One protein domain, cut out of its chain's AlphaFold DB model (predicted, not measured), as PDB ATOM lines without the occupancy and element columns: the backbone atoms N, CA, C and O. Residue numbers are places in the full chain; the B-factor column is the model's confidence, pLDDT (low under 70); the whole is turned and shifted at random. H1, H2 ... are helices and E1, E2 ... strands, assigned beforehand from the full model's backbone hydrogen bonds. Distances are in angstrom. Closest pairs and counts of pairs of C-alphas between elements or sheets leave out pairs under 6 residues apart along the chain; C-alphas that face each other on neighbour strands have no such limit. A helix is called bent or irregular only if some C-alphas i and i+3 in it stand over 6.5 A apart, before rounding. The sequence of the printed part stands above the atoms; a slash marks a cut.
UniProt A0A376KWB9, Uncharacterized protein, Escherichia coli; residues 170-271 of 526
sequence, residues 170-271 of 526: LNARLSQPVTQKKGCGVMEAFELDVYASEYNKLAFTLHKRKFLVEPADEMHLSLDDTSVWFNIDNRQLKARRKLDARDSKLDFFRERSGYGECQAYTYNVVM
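This is residues 170 to 271 of the 526 residues of an uncharacterized protein of Escherichia coli (UniProt A0A376KWB9). A single strongly twisted sheet of five strands curls like part of a barrel and folds back on itself, E1 and E2 facing E5 and E4, with the bent strand E3 as the hinge. The long hairpin of E2 and E3 runs along the longest axis, and the short helix H1 packs on the sheet at an angle to E2. The printed part has 102 residues, with E1, E2, E3, E4, E5 and H1 in this order along the chain; the sheet order is E1, E2, E3, E5, E4, antiparallel throughout, and the class is mostly strand. The whole is only just loose, close to compact, with a radius of gyration of the C-alphas of 15.4 A and spans of 50 by 37 by 26 A.

E1, residues 170 to 176, is an edge strand and forms a hairpin with E2, residues 185 to 197; N 173 and O 188 are within hydrogen-bond range at 2.8 A. E2 forms a hairpin with E3, residues 201 to 215, with N 191 and O 207 at 2.8 A. E1, E2 and E3 are a meander, each strand the antiparallel neighbour of the one before. E3 bends by 65 degrees at residue 212. E4, residues 229 to 232, is the other edge strand and forms a hairpin with E5, residues 235 to 243, with N 230 and O 237 at 2.8 A. E5 is also the antiparallel neighbour of E3, with N 240 and O 212 at 2.8 A, and bends by 68 degrees at residue 240. In this folded sheet, bent back into two leaves that face each other, the closest C-alphas of E1 and E4 are those of Ala 172 and Phe 230, 7.6 A apart. E1 and E5 are apart, as are E2 and E4. H1, residues 263 to 271, is on the sheet at a height of 6.4 A, only just over E2 with 3 of its C-alphas, and slantwise to the strands, at 44 degrees to E2 on the local plane. In H1 every O i to N i+4 pair is within hydrogen-bond range.

E1 begins at C-alpha 170, (-36.394, 44.669, 18.140), and measures 17.4 A from first to last C-alpha. E2 measures 38.6 A, E3 41.2 A, E4 9.8 A and E5 20.8 A. E3 ends at C-alpha 215, (-49.686, 31.802, 11.296). H1 measures 12.0 A and ends at C-alpha 271, (-29.155, 54.781, 21.375).

The C-alphas farthest apart, those of Lys 181 and Tyr 199, are 53.8 A apart. The printed part has no cut. The links E3 to E4, residues 216 to 228, and E5 to H1, residues 244 to 262, are long. Mean pLDDT of the printed part is 80.3; residues 180, 217 to 229, 231 to 234 and 257 are under 70.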
ATOM      1  N   LEU A 170     -36.745  43.686  19.152       87.25
ATOM      2  CA  LEU A 170     -36.394  44.669  18.140       87.25
ATOM      3  C   LEU A 170     -35.950  43.984  16.850       87.25
ATOM      4  O   LEU A 170     -35.297  42.939  16.880       87.25
ATOM      5  N   ASN A 171     -36.269  44.622  15.722       86.94
ATOM      6  CA  ASN A 171     -35.842  44.199  14.386       86.94
ATOM      7  C   ASN A 171     -36.166  42.720  14.090       86.94
ATOM      8  O   ASN A 171     -35.316  41.946  13.647       86.94
ATOM      9  N   ALA A 172     -37.395  42.311  14.422       87.50
ATOM     10  CA  ALA A 172     -37.871  40.957  14.184       87.50
ATOM     11  C   ALA A 172     -37.989  40.679  12.678       87.50
ATOM     12  O   ALA A 172     -38.586  41.465  11.946       87.50
ATOM     13  N   ARG A 173     -37.440  39.549  12.220       86.38
ATOM     14  CA  ARG A 173     -37.467  39.139  10.810       86.38
ATOM     15  C   ARG A 173     -37.500  37.627  10.632       86.38
ATOM     16  O   ARG A 173     -36.930  36.872  11.422       86.38
ATOM     17  N   LEU A 174     -38.124  37.180   9.545       87.44
ATOM     18  CA  LEU A 174     -38.161  35.767   9.182       87.44
ATOM     19  C   LEU A 174     -36.821  35.343   8.570       87.44
ATOM     20  O   LEU A 174     -36.507  35.721   7.443       87.44
ATOM     21  N   SER A 175     -36.047  34.520   9.281       86.44
ATOM     22  CA  SER A 175     -34.872  33.857   8.700       86.44
ATOM     23  C   SER A 175     -35.258  32.629   7.873       86.44
ATOM     24  O   SER A 175     -34.531  32.245   6.958       86.44
ATOM     25  N   GLN A 176     -36.426  32.036   8.148       86.31
ATOM     26  CA  GLN A 176     -37.051  31.027   7.291       86.31
ATOM     27  C   GLN A 176     -38.528  31.373   7.087       86.31
ATOM     28  O   GLN A 176     -39.253  31.506   8.078       86.31
ATOM     29  N   PRO A 177     -39.003  31.506   5.835       85.44
ATOM     30  CA  PRO A 177     -40.383  31.881   5.572       85.44
ATOM     31  C   PRO A 177     -41.343  30.776   6.014       85.44
ATOM     32  O   PRO A 177     -41.037  29.585   5.932       85.44
ATOM     33  N   VAL A 178     -42.541  31.180   6.432       83.31
ATOM     34  CA  VAL A 178     -43.639  30.241   6.658       83.31
ATOM     35  C   VAL A 178     -44.090  29.696   5.302       83.31
ATOM     36  O   VAL A 178     -44.470  30.458   4.414       83.31
ATOM     37  N   THR A 179     -44.036  28.376   5.125       78.19
ATOM     38  CA  THR A 179     -44.434  27.710   3.873       78.19
ATOM     39  C   THR A 179     -45.655  26.825   4.090       78.19
ATOM     40  O   THR A 179     -45.765  26.168   5.124       78.19
ATOM     41  N   GLN A 180     -46.532  26.733   3.082       68.50
ATOM     42  CA  GLN A 180     -47.745  25.898   3.134       68.50
ATOM     43  C   GLN A 180     -47.447  24.422   3.457       68.50
ATOM     44  O   GLN A 180     -48.239  23.771   4.122       68.50
ATOM     45  N   LYS A 181     -46.283  23.897   3.042       71.00
ATOM     46  CA  LYS A 181     -45.881  22.504   3.308       71.00
ATOM     47  C   LYS A 181     -45.510  22.228   4.768       71.00
ATOM     48  O   LYS A 181     -45.684  21.105   5.221       71.00
ATOM     49  N   LYS A 182     -44.928  23.203   5.476       70.88
ATOM     50  CA  LYS A 182     -44.443  23.019   6.857       70.88
ATOM     51  C   LYS A 182     -45.356  23.648   7.906       70.88
ATOM     52  O   LYS A 182     -45.211  23.318   9.076       70.88
ATOM     53  N   GLY A 183     -46.211  24.599   7.523       79.69
ATOM     54  CA  GLY A 183     -47.061  25.371   8.440       79.69
ATOM     55  C   GLY A 183     -46.301  26.291   9.407       79.69
ATOM     56  O   GLY A 183     -46.914  27.110  10.075       79.69
ATOM     57  N   CYS A 184     -44.969  26.196   9.467       84.62
ATOM     58  CA  CYS A 184     -44.102  26.937  10.378       84.62
ATOM     59  C   CYS A 184     -42.985  27.671   9.615       84.62
ATOM     60  O   CYS A 184     -42.575  27.251   8.528       84.62
ATOM     61  N   GLY A 185     -42.463  28.735  10.221       88.50
ATOM     62  CA  GLY A 185     -41.277  29.490   9.816       88.50
ATOM     63  C   GLY A 185     -40.369  29.769  11.017       88.50
ATOM     64  O   GLY A 185     -40.656  29.349  12.139       88.50
ATOM     65  N   VAL A 186     -39.260  30.472  10.795       89.06
ATOM     66  CA  VAL A 186     -38.315  30.842  11.861       89.06
ATOM     67  C   VAL A 186     -38.170  32.351  11.912       89.06
ATOM     68  O   VAL A 186     -37.804  32.969  10.914       89.06
ATOM     69  N   MET A 187     -38.437  32.918  13.086       89.69
ATOM     70  CA  MET A 187     -38.293  34.337  13.390       89.69
ATOM     71  C   MET A 187     -37.032  34.569  14.212       89.69
ATOM     72  O   MET A 187     -36.779  33.849  15.178       89.69
ATOM     73  N   GLU A 188     -36.271  35.596  13.870       91.50
ATOM     74  CA  GLU A 188     -35.131  36.062  14.650       91.50
ATOM     75  C   GLU A 188     -35.318  37.534  15.007       91.50
ATOM     76  O   GLU A 188     -35.790  38.314  14.187       91.50
ATOM     77  N   ALA A 189     -34.968  37.905  16.235       92.06
ATOM     78  CA  ALA A 189     -35.086  39.267  16.747       92.06
ATOM     79  C   ALA A 189     -33.993  39.551  17.786       92.06
ATOM     80  O   ALA A 189     -33.359  38.626  18.306       92.06
ATOM     81  N   PHE A 190     -33.799  40.824  18.121       91.75
ATOM     82  CA  PHE A 190     -32.940  41.238  19.224       91.75
ATOM     83  C   PHE A 190     -33.770  41.532  20.474       91.75
ATOM     84  O   PHE A 190     -34.679  42.353  20.439       91.75
ATOM     85  N   GLU A 191     -33.454  40.884  21.589       92.00
ATOM     86  CA  GLU A 191     -33.937  41.293  22.910       92.00
ATOM     87  C   GLU A 191     -32.984  42.349  23.472       92.00
ATOM     88  O   GLU A 191     -31.769  42.136  23.476       92.00
ATOM     89  N   LEU A 192     -33.530  43.480  23.914       90.62
ATOM     90  CA  LEU A 192     -32.758  44.543  24.546       90.62
ATOM     91  C   LEU A 192     -32.643  44.285  26.047       90.62
ATOM     92  O   LEU A 192     -33.655  44.140  26.727       90.62
ATOM     93  N   ASP A 193     -31.413  44.297  26.541       91.62
ATOM     94  CA  ASP A 193     -31.092  44.339  27.958       91.62
ATOM     95  C   ASP A 193     -30.434  45.679  28.302       91.62
ATOM     96  O   ASP A 193     -29.647  46.230  27.522       91.62
ATOM     97  N   VAL A 194     -30.783  46.211  29.468       92.56
ATOM     98  CA  VAL A 194     -30.271  47.479  29.989       92.56
ATOM     99  C   VAL A 194     -29.553  47.161  31.283       92.56
ATOM    100  O   VAL A 194     -30.101  46.465  32.128       92.56
ATOM    101  N   TYR A 195     -28.359  47.701  31.462       93.75
ATOM    102  CA  TYR A 195     -27.615  47.608  32.707       93.75
ATOM    103  C   TYR A 195     -27.258  49.006  33.192       93.75
ATOM    104  O   TYR A 195     -26.695  49.794  32.436       93.75
ATOM    105  N   ALA A 196     -27.561  49.305  34.450       93.00
ATOM    106  CA  ALA A 196     -27.071  50.504  35.113       93.00
ATOM    107  C   ALA A 196     -25.982  50.110  36.116       93.00
ATOM    108  O   ALA A 196     -26.171  49.206  36.929       93.00
ATOM    109  N   SER A 197     -24.834  50.777  36.044       88.69
ATOM    110  CA  SER A 197     -23.717  50.554  36.963       88.69
ATOM    111  C   SER A 197     -23.757  51.519  38.146       88.69
ATOM    112  O   SER A 197     -24.147  52.671  37.958       88.69
ATOM    113  N   GLU A 198     -23.119  51.130  39.254       84.62
ATOM    114  CA  GLU A 198     -22.855  51.984  40.430       84.62
ATOM    115  C   GLU A 198     -22.144  53.316  40.085       84.62
ATOM    116  O   GLU A 198     -22.208  54.276  40.843       84.62
ATOM    117  N   TYR A 199     -21.484  53.405  38.923       84.56
ATOM    118  CA  TYR A 199     -20.787  54.601  38.431       84.56
ATOM    119  C   TYR A 199     -21.642  55.504  37.525       84.56
ATOM    120  O   TYR A 199     -21.086  56.226  36.693       84.56
ATOM    121  N   ASN A 200     -22.973  55.427  37.627       88.31
ATOM    122  CA  ASN A 200     -23.924  56.197  36.815       88.31
ATOM    123  C   ASN A 200     -23.692  56.029  35.304       88.31
ATOM    124  O   ASN A 200     -23.688  56.987  34.536       88.31
ATOM    125  N   LYS A 201     -23.465  54.788  34.861       93.31
ATOM    126  CA  LYS A 201     -23.361  54.439  33.439       93.31
ATOM    127  C   LYS A 201     -24.465  53.468  33.062       93.31
ATOM    128  O   LYS A 201     -24.642  52.451  33.727       93.31
ATOM    129  N   LEU A 202     -25.157  53.773  31.973       95.00
ATOM    130  CA  LEU A 202     -26.086  52.883  31.299       95.00
ATOM    131  C   LEU A 202     -25.351  52.144  30.183       95.00
ATOM    132  O   LEU A 202     -24.657  52.764  29.375       95.00
ATOM    133  N   ALA A 203     -25.519  50.829  30.134       95.25
ATOM    134  CA  ALA A 203     -25.024  49.959  29.084       95.25
ATOM    135  C   ALA A 203     -26.190  49.205  28.444       95.25
ATOM    136  O   ALA A 203     -27.041  48.655  29.141       95.25
ATOM    137  N   PHE A 204     -26.212  49.162  27.116       93.38
ATOM    138  CA  PHE A 204     -27.288  48.533  26.351       93.38
ATOM    139  C   PHE A 204     -26.759  47.313  25.613       93.38
ATOM    140  O   PHE A 204     -25.810  47.427  24.843       93.38
ATOM    141  N   THR A 205     -27.376  46.152  25.796       93.62
ATOM    142  CA  THR A 205     -26.950  44.914  25.133       93.62
ATOM    143  C   THR A 205     -28.093  44.332  24.321       93.62
ATOM    144  O   THR A 205     -29.213  44.206  24.797       93.62
ATOM    145  N   LEU A 206     -27.813  43.963  23.073       92.75
ATOM    146  CA  LEU A 206     -28.768  43.279  22.205       92.75
ATOM    147  C   LEU A 206     -28.441  41.785  22.150       92.75
ATOM    148  O   LEU A 206     -27.409  41.384  21.606       92.75
ATOM    149  N   HIS A 207     -29.339  40.954  22.667       92.44
ATOM    150  CA  HIS A 207     -29.230  39.500  22.622       92.44
ATOM    151  C   HIS A 207     -30.002  38.929  21.437       92.44
ATOM    152  O   HIS A 207     -31.185  39.203  21.254       92.44
ATOM    153  N   LYS A 208     -29.357  38.068  20.646       93.38
ATOM    154  CA  LYS A 208     -30.017  37.359  19.543       93.38
ATOM    155  C   LYS A 208     -31.007  36.339  20.101       93.38
ATOM    156  O   LYS A 208     -30.644  35.510  20.939       93.38
ATOM    157  N   ARG A 209     -32.246  36.368  19.617       92.06
ATOM    158  CA  ARG A 209     -33.308  35.419  19.969       92.06
ATOM    159  C   ARG A 209     -33.921  34.827  18.709       92.06
ATOM    160  O   ARG A 209     -34.071  35.518  17.707       92.06
ATOM    161  N   LYS A 210     -34.261  33.540  18.776       91.19
ATOM    162  CA  LYS A 210     -34.801  32.757  17.661       91.19
ATOM    163  C   LYS A 210     -36.056  32.028  18.116       91.19
ATOM    164  O   LYS A 210     -36.088  31.473  19.215       91.19
ATOM    165  N   PHE A 211     -37.074  32.016  17.270       89.69
ATOM    166  CA  PHE A 211     -38.383  31.448  17.568       89.69
ATOM    167  C   PHE A 211     -38.881  30.628  16.384       89.69
ATOM    168  O   PHE A 211     -38.734  31.028  15.230       89.69
ATOM    169  N   LEU A 212     -39.492  29.482  16.677       86.88
ATOM    170  CA  LEU A 212     -40.314  28.763  15.711       86.88
ATOM    171  C   LEU A 212     -41.692  29.422  15.707       86.88
ATOM    172  O   LEU A 212     -42.314  29.498  16.766       86.88
ATOM    173  N   VAL A 213     -42.147  29.897  14.550       87.25
ATOM    174  CA  VAL A 213     -43.399  30.654  14.421       87.25
ATOM    175  C   VAL A 213     -44.374  29.999  13.450       87.25
ATOM    176  O   VAL A 213     -43.952  29.342  12.501       87.25
ATOM    177  N   GLU A 214     -45.665  30.217  13.661       85.25
ATOM    178  CA  GLU A 214     -46.758  29.761  12.794       85.25
ATOM    179  C   GLU A 214     -47.796  30.883  12.586       85.25
ATOM    180  O   GLU A 214     -47.843  31.811  13.402       85.25
ATOM    181  N   PRO A 215     -48.587  30.861  11.494       83.38
ATOM    182  CA  PRO A 215     -49.686  31.802  11.296       83.38
ATOM    183  C   PRO A 215     -50.712  31.695  12.418       83.38
ATOM    184  O   PRO A 215     -51.017  30.593  12.870       83.38
ATOM    185  N   ALA A 216     -51.259  32.830  12.834       72.31
ATOM    186  CA  ALA A 216     -52.375  32.871  13.762       72.31
ATOM    187  C   ALA A 216     -53.495  33.744  13.194       72.31
ATOM    188  O   ALA A 216     -53.236  34.865  12.758       72.31
ATOM    189  N   ASP A 217     -54.718  33.215  13.216       56.28
ATOM    190  CA  ASP A 217     -55.913  33.910  12.722       56.28
ATOM    191  C   ASP A 217     -56.540  34.820  13.798       56.28
ATOM    192  O   ASP A 217     -57.195  35.804  13.469       56.28
ATOM    193  N   GLU A 218     -56.290  34.541  15.087       53.38
ATOM    194  CA  GLU A 218     -56.765  35.325  16.237       53.38
ATOM    195  C   GLU A 218     -55.710  35.332  17.369       53.38
ATOM    196  O   GLU A 218     -55.023  34.331  17.607       53.38
ATOM    197  N   MET A 219     -55.587  36.449  18.106       46.03
ATOM    198  CA  MET A 219     -54.765  36.543  19.329       46.03
ATOM    199  C   MET A 219     -55.439  35.803  20.499       46.03
ATOM    200  O   MET A 219     -55.841  36.413  21.488       46.03
ATOM    201  N   HIS A 220     -55.574  34.478  20.408       38.50
ATOM    202  CA  HIS A 220     -56.017  33.671  21.546       38.50
ATOM    203  C   HIS A 220     -54.853  33.356  22.486       38.50
ATOM    204  O   HIS A 220     -53.830  32.767  22.100       38.50
ATOM    205  N   LEU A 221     -55.045  33.775  23.739       34.78
ATOM    206  CA  LEU A 221     -54.158  33.590  24.882       34.78
ATOM    207  C   LEU A 221     -53.812  32.107  25.056       34.78
ATOM    208  O   LEU A 221     -54.668  31.279  25.353       34.78
ATOM    209  N   SER A 222     -52.532  31.778  24.905       37.62
ATOM    210  CA  SER A 222     -51.969  30.555  25.473       37.62
ATOM    211  C   SER A 222     -51.120  30.979  26.663       37.62
ATOM    212  O   SER A 222     -50.229  31.812  26.518       37.62
ATOM    213  N   LEU A 223     -51.487  30.441  27.825       41.31
ATOM    214  CA  LEU A 223     -51.089  30.829  29.183       41.31
ATOM    215  C   LEU A 223     -49.688  30.359  29.605       41.31
ATOM    216  O   LEU A 223     -49.388  30.357  30.795       41.31
ATOM    217  N   ASP A 224     -48.838  29.982  28.655       37.59
ATOM    218  CA  ASP A 224     -47.449  29.638  28.941       37.59
ATOM    219  C   ASP A 224     -46.543  30.798  28.510       37.59
ATOM    220  O   ASP A 224     -46.756  31.371  27.435       37.59
ATOM    221  N   ASP A 225     -45.512  31.085  29.323       42.72
ATOM    222  CA  ASP A 225     -44.499  32.173  29.269       42.72
ATOM    223  C   ASP A 225     -43.700  32.294  27.935       42.72
ATOM    224  O   ASP A 225     -42.616  32.882  27.856       42.72
ATOM    225  N   THR A 226     -44.188  31.694  26.850       46.09
ATOM    226  CA  THR A 226     -43.517  31.522  25.559       46.09
ATOM    227  C   THR A 226     -44.289  32.078  24.363       46.09
ATOM    228  O   THR A 226     -43.750  32.059  23.252       46.09
ATOM    229  N   SER A 227     -45.498  32.618  24.548       55.56
ATOM    230  CA  SER A 227     -46.296  33.146  23.436       55.56
ATOM    231  C   SER A 227     -45.849  34.560  23.024       55.56
ATOM    232  O   SER A 227     -46.478  35.572  23.311       55.56
ATOM    233  N   VAL A 228     -44.708  34.634  22.331       64.94
ATOM    234  CA  VAL A 228     -44.270  35.847  21.623       64.94
ATOM    235  C   VAL A 228     -45.081  35.984  20.336       64.94
ATOM    236  O   VAL A 228     -45.192  35.026  19.576       64.94
ATOM    237  N   TRP A 229     -45.617  37.167  20.063       69.06
ATOM    238  CA  TRP A 229     -46.387  37.441  18.850       69.06
ATOM    239  C   TRP A 229     -45.649  38.448  17.981       69.06
ATOM    240  O   TRP A 229     -45.062  39.404  18.486       69.06
ATOM    241  N   PHE A 230     -45.689  38.237  16.672       72.00
ATOM    242  CA  PHE A 230     -45.080  39.122  15.692       72.00
ATOM    243  C   PHE A 230     -46.141  39.557  14.690       72.00
ATOM    244  O   PHE A 230     -46.834  38.720  14.114       72.00
ATOM    245  N   ASN A 231     -46.242  40.862  14.464       68.25
ATOM    246  CA  ASN A 231     -47.010  41.418  13.360       68.25
ATOM    247  C   ASN A 231     -46.018  41.934  12.315       68.25
ATOM    248  O   ASN A 231     -45.324  42.919  12.562       68.25
ATOM    249  N   ILE A 232     -45.896  41.223  11.195       69.62
ATOM    250  CA  ILE A 232     -44.965  41.562  10.111       69.62
ATOM    251  C   ILE A 232     -45.730  41.525   8.795       69.62
ATOM    252  O   ILE A 232     -46.365  40.520   8.486       69.62
ATOM    253  N   ASP A 233     -45.663  42.609   8.019       65.12
ATOM    254  CA  ASP A 233     -46.260  42.717   6.680       65.12
ATOM    255  C   ASP A 233     -47.740  42.286   6.626       65.12
ATOM    256  O   ASP A 233     -48.153  41.514   5.757       65.12
ATOM    257  N   ASN A 234     -48.544  42.755   7.590       64.25
ATOM    258  CA  ASN A 234     -49.961  42.401   7.777       64.25
ATOM    259  C   ASN A 234     -50.228  40.907   8.043       64.25
ATOM    260  O   ASN A 234     -51.357  40.441   7.888       64.25
ATOM    261  N   ARG A 235     -49.211  40.143   8.457       70.50
ATOM    262  CA  ARG A 235     -49.353  38.759   8.918       70.50
ATOM    263  C   ARG A 235     -49.125  38.693  10.417       70.50
ATOM    264  O   ARG A 235     -48.114  39.175  10.927       70.50
ATOM    265  N   GLN A 236     -50.049  38.034  11.105       76.19
ATOM    266  CA  GLN A 236     -49.921  37.727  12.521       76.19
ATOM    267  C   GLN A 236     -49.274  36.351  12.671       76.19
ATOM    268  O   GLN A 236     -49.745  35.353  12.125       76.19
ATOM    269  N   LEU A 237     -48.148  36.316  13.377       80.50
ATOM    270  CA  LEU A 237     -47.383  35.107  13.639       80.50
ATOM    271  C   LEU A 237     -47.275  34.895  15.146       80.50
ATOM    272  O   LEU A 237     -46.949  35.821  15.890       80.50
ATOM    273  N   LYS A 238     -47.486  33.658  15.587       81.88
ATOM    274  CA  LYS A 238     -47.315  33.244  16.979       81.88
ATOM    275  C   LYS A 238     -46.051  32.412  17.123       81.88
ATOM    276  O   LYS A 238     -45.810  31.504  16.330       81.88
ATOM    277  N   ALA A 239     -45.253  32.686  18.146       81.25
ATOM    278  CA  ALA A 239     -44.166  31.814  18.550       81.25
ATOM    279  C   ALA A 239     -44.731  30.557  19.209       81.25
ATOM    280  O   ALA A 239     -45.405  30.616  20.234       81.25
ATOM    281  N   ARG A 240     -44.405  29.410  18.620       78.75
ATOM    282  CA  ARG A 240     -44.699  28.092  19.176       78.75
ATOM    283  C   ARG A 240     -43.687  27.700  20.246       78.75
ATOM    284  O   ARG A 240     -44.037  27.049  21.221       78.75
ATOM    285  N   ARG A 241     -42.412  28.044  20.033       83.06
ATOM    286  CA  ARG A 241     -41.334  27.859  21.015       83.06
ATOM    287  C   ARG A 241     -40.102  28.687  20.680       83.06
ATOM    288  O   ARG A 241     -39.838  28.999  19.516       83.06
ATOM    289  N   LYS A 242     -39.290  28.942  21.702       86.19
ATOM    290  CA  LYS A 242     -37.933  29.481  21.564       86.19
ATOM    291  C   LYS A 242     -36.981  28.414  21.004       86.19
ATOM    292  O   LYS A 242     -37.081  27.238  21.352       86.19
ATOM    293  N   LEU A 243     -36.072  28.827  20.129       86.56
ATOM    294  CA  LEU A 243     -35.010  28.011  19.539       86.56
ATOM    295  C   LEU A 243     -33.638  28.486  20.041       86.56
ATOM    296  O   LEU A 243     -33.498  29.606  20.537       86.56
ATOM    297  N   ASP A 244     -32.624  27.633  19.894       86.38
ATOM    298  CA  ASP A 244     -31.231  28.020  20.127       86.38
ATOM    299  C   ASP A 244     -30.814  29.093  19.110       86.38
ATOM    300  O   ASP A 244     -31.097  28.969  17.921       86.38
ATOM    301  N   ALA A 245     -30.178  30.163  19.587       86.56
ATOM    302  CA  ALA A 245     -29.770  31.306  18.777       86.56
ATOM    303  C   ALA A 245     -28.264  31.315  18.452       86.56
ATOM    304  O   ALA A 245     -27.798  32.253  17.806       86.56
ATOM    305  N   ARG A 246     -27.490  30.295  18.863       85.62
ATOM    306  CA  ARG A 246     -26.051  30.192  18.541       85.62
ATOM    307  C   ARG A 246     -25.773  30.137  17.037       85.62
ATOM    308  O   ARG A 246     -24.735  30.616  16.596       85.62
ATOM    309  N   ASP A 247     -26.710  29.607  16.254       85.75
ATOM    310  CA  ASP A 247     -26.655  29.539  14.789       85.75
ATOM    311  C   ASP A 247     -27.437  30.675  14.093       85.75
ATOM    312  O   ASP A 247     -27.745  30.580  12.898       85.75
ATOM    313  N   SER A 248     -27.801  31.729  14.837       84.69
ATOM    314  CA  SER A 248     -28.582  32.860  14.325       84.69
ATOM    315  C   SER A 248     -27.907  33.523  13.124       84.69
ATOM    316  O   SER A 248     -26.688  33.693  13.072       84.69
ATOM    317  N   LYS A 249     -28.739  33.937  12.168       84.06
ATOM    318  CA  LYS A 249     -28.344  34.659  10.953       84.06
ATOM    319  C   LYS A 249     -28.386  36.179  11.135       84.06
ATOM    320  O   LYS A 249     -28.246  36.915  10.161       84.06
ATOM    321  N   LEU A 250     -28.632  36.667  12.355       86.44
ATOM    322  CA  LEU A 250     -28.477  38.074  12.723       86.44
ATOM    323  C   LEU A 250     -26.994  38.442  12.718       86.44
ATOM    324  O   LEU A 250     -26.241  37.997  13.584       86.44
ATOM    325  N   ASP A 251     -26.581  39.261  11.759       87.38
ATOM    326  CA  ASP A 251     -25.203  39.740  11.663       87.38
ATOM    327  C   ASP A 251     -25.010  41.002  12.501       87.38
ATOM    328  O   ASP A 251     -25.934  41.807  12.669       87.38
ATOM    329  N   PHE A 252     -23.794  41.192  13.021       86.81
ATOM    330  CA  PHE A 252     -23.469  42.418  13.746       86.81
ATOM    331  C   PHE A 252     -23.537  43.636  12.816       86.81
ATOM    332  O   PHE A 252     -24.179  44.632  13.140       86.81
ATOM    333  N   PHE A 253     -22.932  43.522  11.633       85.50
ATOM    334  CA  PHE A 253     -22.856  44.579  10.635       85.50
ATOM    335  C   PHE A 253     -23.084  44.010   9.230       85.50
ATOM    336  O   PHE A 253     -22.682  42.882   8.945       85.50
ATOM    337  N   ARG A 254     -23.731  44.792   8.360       80.06
ATOM    338  CA  ARG A 254     -23.913  44.499   6.931       80.06
ATOM    339  C   ARG A 254     -23.688  45.769   6.118       80.06
ATOM    340  O   ARG A 254     -24.173  46.830   6.502       80.06
ATOM    341  N   GLU A 255     -23.004  45.654   4.986       78.94
ATOM    342  CA  GLU A 255     -22.820  46.765   4.049       78.94
ATOM    343  C   GLU A 255     -24.039  46.939   3.123       78.94
ATOM    344  O   GLU A 255     -24.680  45.963   2.731       78.94
ATOM    345  N   ARG A 256     -24.323  48.183   2.706       73.88
ATOM    346  CA  ARG A 256     -25.306  48.528   1.655       73.88
ATOM    347  C   ARG A 256     -26.739  48.031   1.953       73.88
ATOM    348  O   ARG A 256     -27.364  48.473   2.918       73.88
ATOM    349  N   SER A 257     -27.288  47.163   1.097       67.06
ATOM    350  CA  SER A 257     -28.650  46.624   1.161       67.06
ATOM    351  C   SER A 257     -28.750  45.575   2.271       67.06
ATOM    352  O   SER A 257     -28.417  44.409   2.069       67.06
ATOM    353  N   GLY A 258     -29.169  46.003   3.458       76.12
ATOM    354  CA  GLY A 258     -29.313  45.133   4.628       76.12
ATOM    355  C   GLY A 258     -28.756  45.723   5.921       76.12
ATOM    356  O   GLY A 258     -28.891  45.091   6.967       76.12
ATOM    357  N   TYR A 259     -28.169  46.929   5.886       82.19
ATOM    358  CA  TYR A 259     -27.717  47.614   7.104       82.19
ATOM    359  C   TYR A 259     -28.858  47.791   8.116       82.19
ATOM    360  O   TYR A 259     -28.668  47.518   9.297       82.19
ATOM    361  N   GLY A 260     -30.070  48.121   7.654       82.69
ATOM    362  CA  GLY A 260     -31.260  48.236   8.508       82.69
ATOM    363  C   GLY A 260     -31.613  46.963   9.290       82.69
ATOM    364  O   GLY A 260     -32.317  47.026  10.292       82.69
ATOM    365  N   GLU A 261     -31.091  45.807   8.882       84.31
ATOM    366  CA  GLU A 261     -31.386  44.505   9.482       84.31
ATOM    367  C   GLU A 261     -30.285  44.007  10.437       84.31
ATOM    368  O   GLU A 261     -30.366  42.887  10.948       84.31
ATOM    369  N   CYS A 262     -29.213  44.783  10.632       88.56
ATOM    370  CA  CYS A 262     -28.072  44.369  11.446       88.56
ATOM    371  C   CYS A 262     -28.147  44.889  12.888       88.56
ATOM    372  O   CYS A 262     -28.899  45.811  13.233       88.56
ATOM    373  N   GLN A 263     -27.328  44.289  13.752       91.06
ATOM    374  CA  GLN A 263     -27.253  44.662  15.161       91.06
ATOM    375  C   GLN A 263     -26.751  46.100  15.350       91.06
ATOM    376  O   GLN A 263     -27.288  46.818  16.186       91.06
ATOM    377  N   ALA A 264     -25.775  46.551  14.555       87.94
ATOM    378  CA  ALA A 264     -25.220  47.902  14.639       87.94
ATOM    379  C   ALA A 264     -26.265  48.993  14.343       87.94
ATOM    380  O   ALA A 264     -26.344  49.984  15.066       87.94
ATOM    381  N   TYR A 265     -27.114  48.795  13.329       90.19
ATOM    382  CA  TYR A 265     -28.232  49.707  13.063       90.19
ATOM    383  C   TYR A 265     -29.239  49.708  14.216       90.19
ATOM    384  O   TYR A 265     -29.681  50.765  14.659       90.19
ATOM    385  N   THR A 266     -29.556  48.525  14.743       90.94
ATOM    386  CA  THR A 266     -30.499  48.378  15.858       90.94
ATOM    387  C   THR A 266     -29.973  49.079  17.116       90.94
ATOM    388  O   THR A 266     -30.731  49.788  17.774       90.94
ATOM    389  N   TYR A 267     -28.669  48.978  17.400       91.00
ATOM    390  CA  TYR A 267     -28.017  49.774  18.441       91.00
ATOM    391  C   TYR A 267     -28.180  51.270  18.185       91.00
ATOM    392  O   TYR A 267     -28.586  51.976  19.093       91.00
ATOM    393  N   ASN A 268     -27.938  51.765  16.969       90.19
ATOM    394  CA  ASN A 268     -28.111  53.190  16.673       90.19
ATOM    395  C   ASN A 268     -29.544  53.678  16.922       90.19
ATOM    396  O   ASN A 268     -29.725  54.740  17.514       90.19
ATOM    397  N   VAL A 269     -30.554  52.895  16.531       90.38
ATOM    398  CA  VAL A 269     -31.967  53.218  16.798       90.38
ATOM    399  C   VAL A 269     -32.245  53.275  18.299       90.38
ATOM    400  O   VAL A 269     -32.850  54.239  18.764       90.38
ATOM    401  N   VAL A 270     -31.777  52.281  19.061       91.44
ATOM    402  CA  VAL A 270     -31.917  52.264  20.524       91.44
ATOM    403  C   VAL A 270     -31.209  53.465  21.136       91.44
ATOM    404  O   VAL A 270     -31.828  54.218  21.872       91.44
ATOM    405  N   MET A 271     -29.946  53.700  20.794       92.25
ATOM    406  CA  MET A 271     -29.155  54.781  21.375       92.25
ATOM    407  C   MET A 271     -29.721  56.165  21.043       92.25
ATOM    408  O   MET A 271     -29.613  57.066  21.869       92.25
TER     409      MET A 271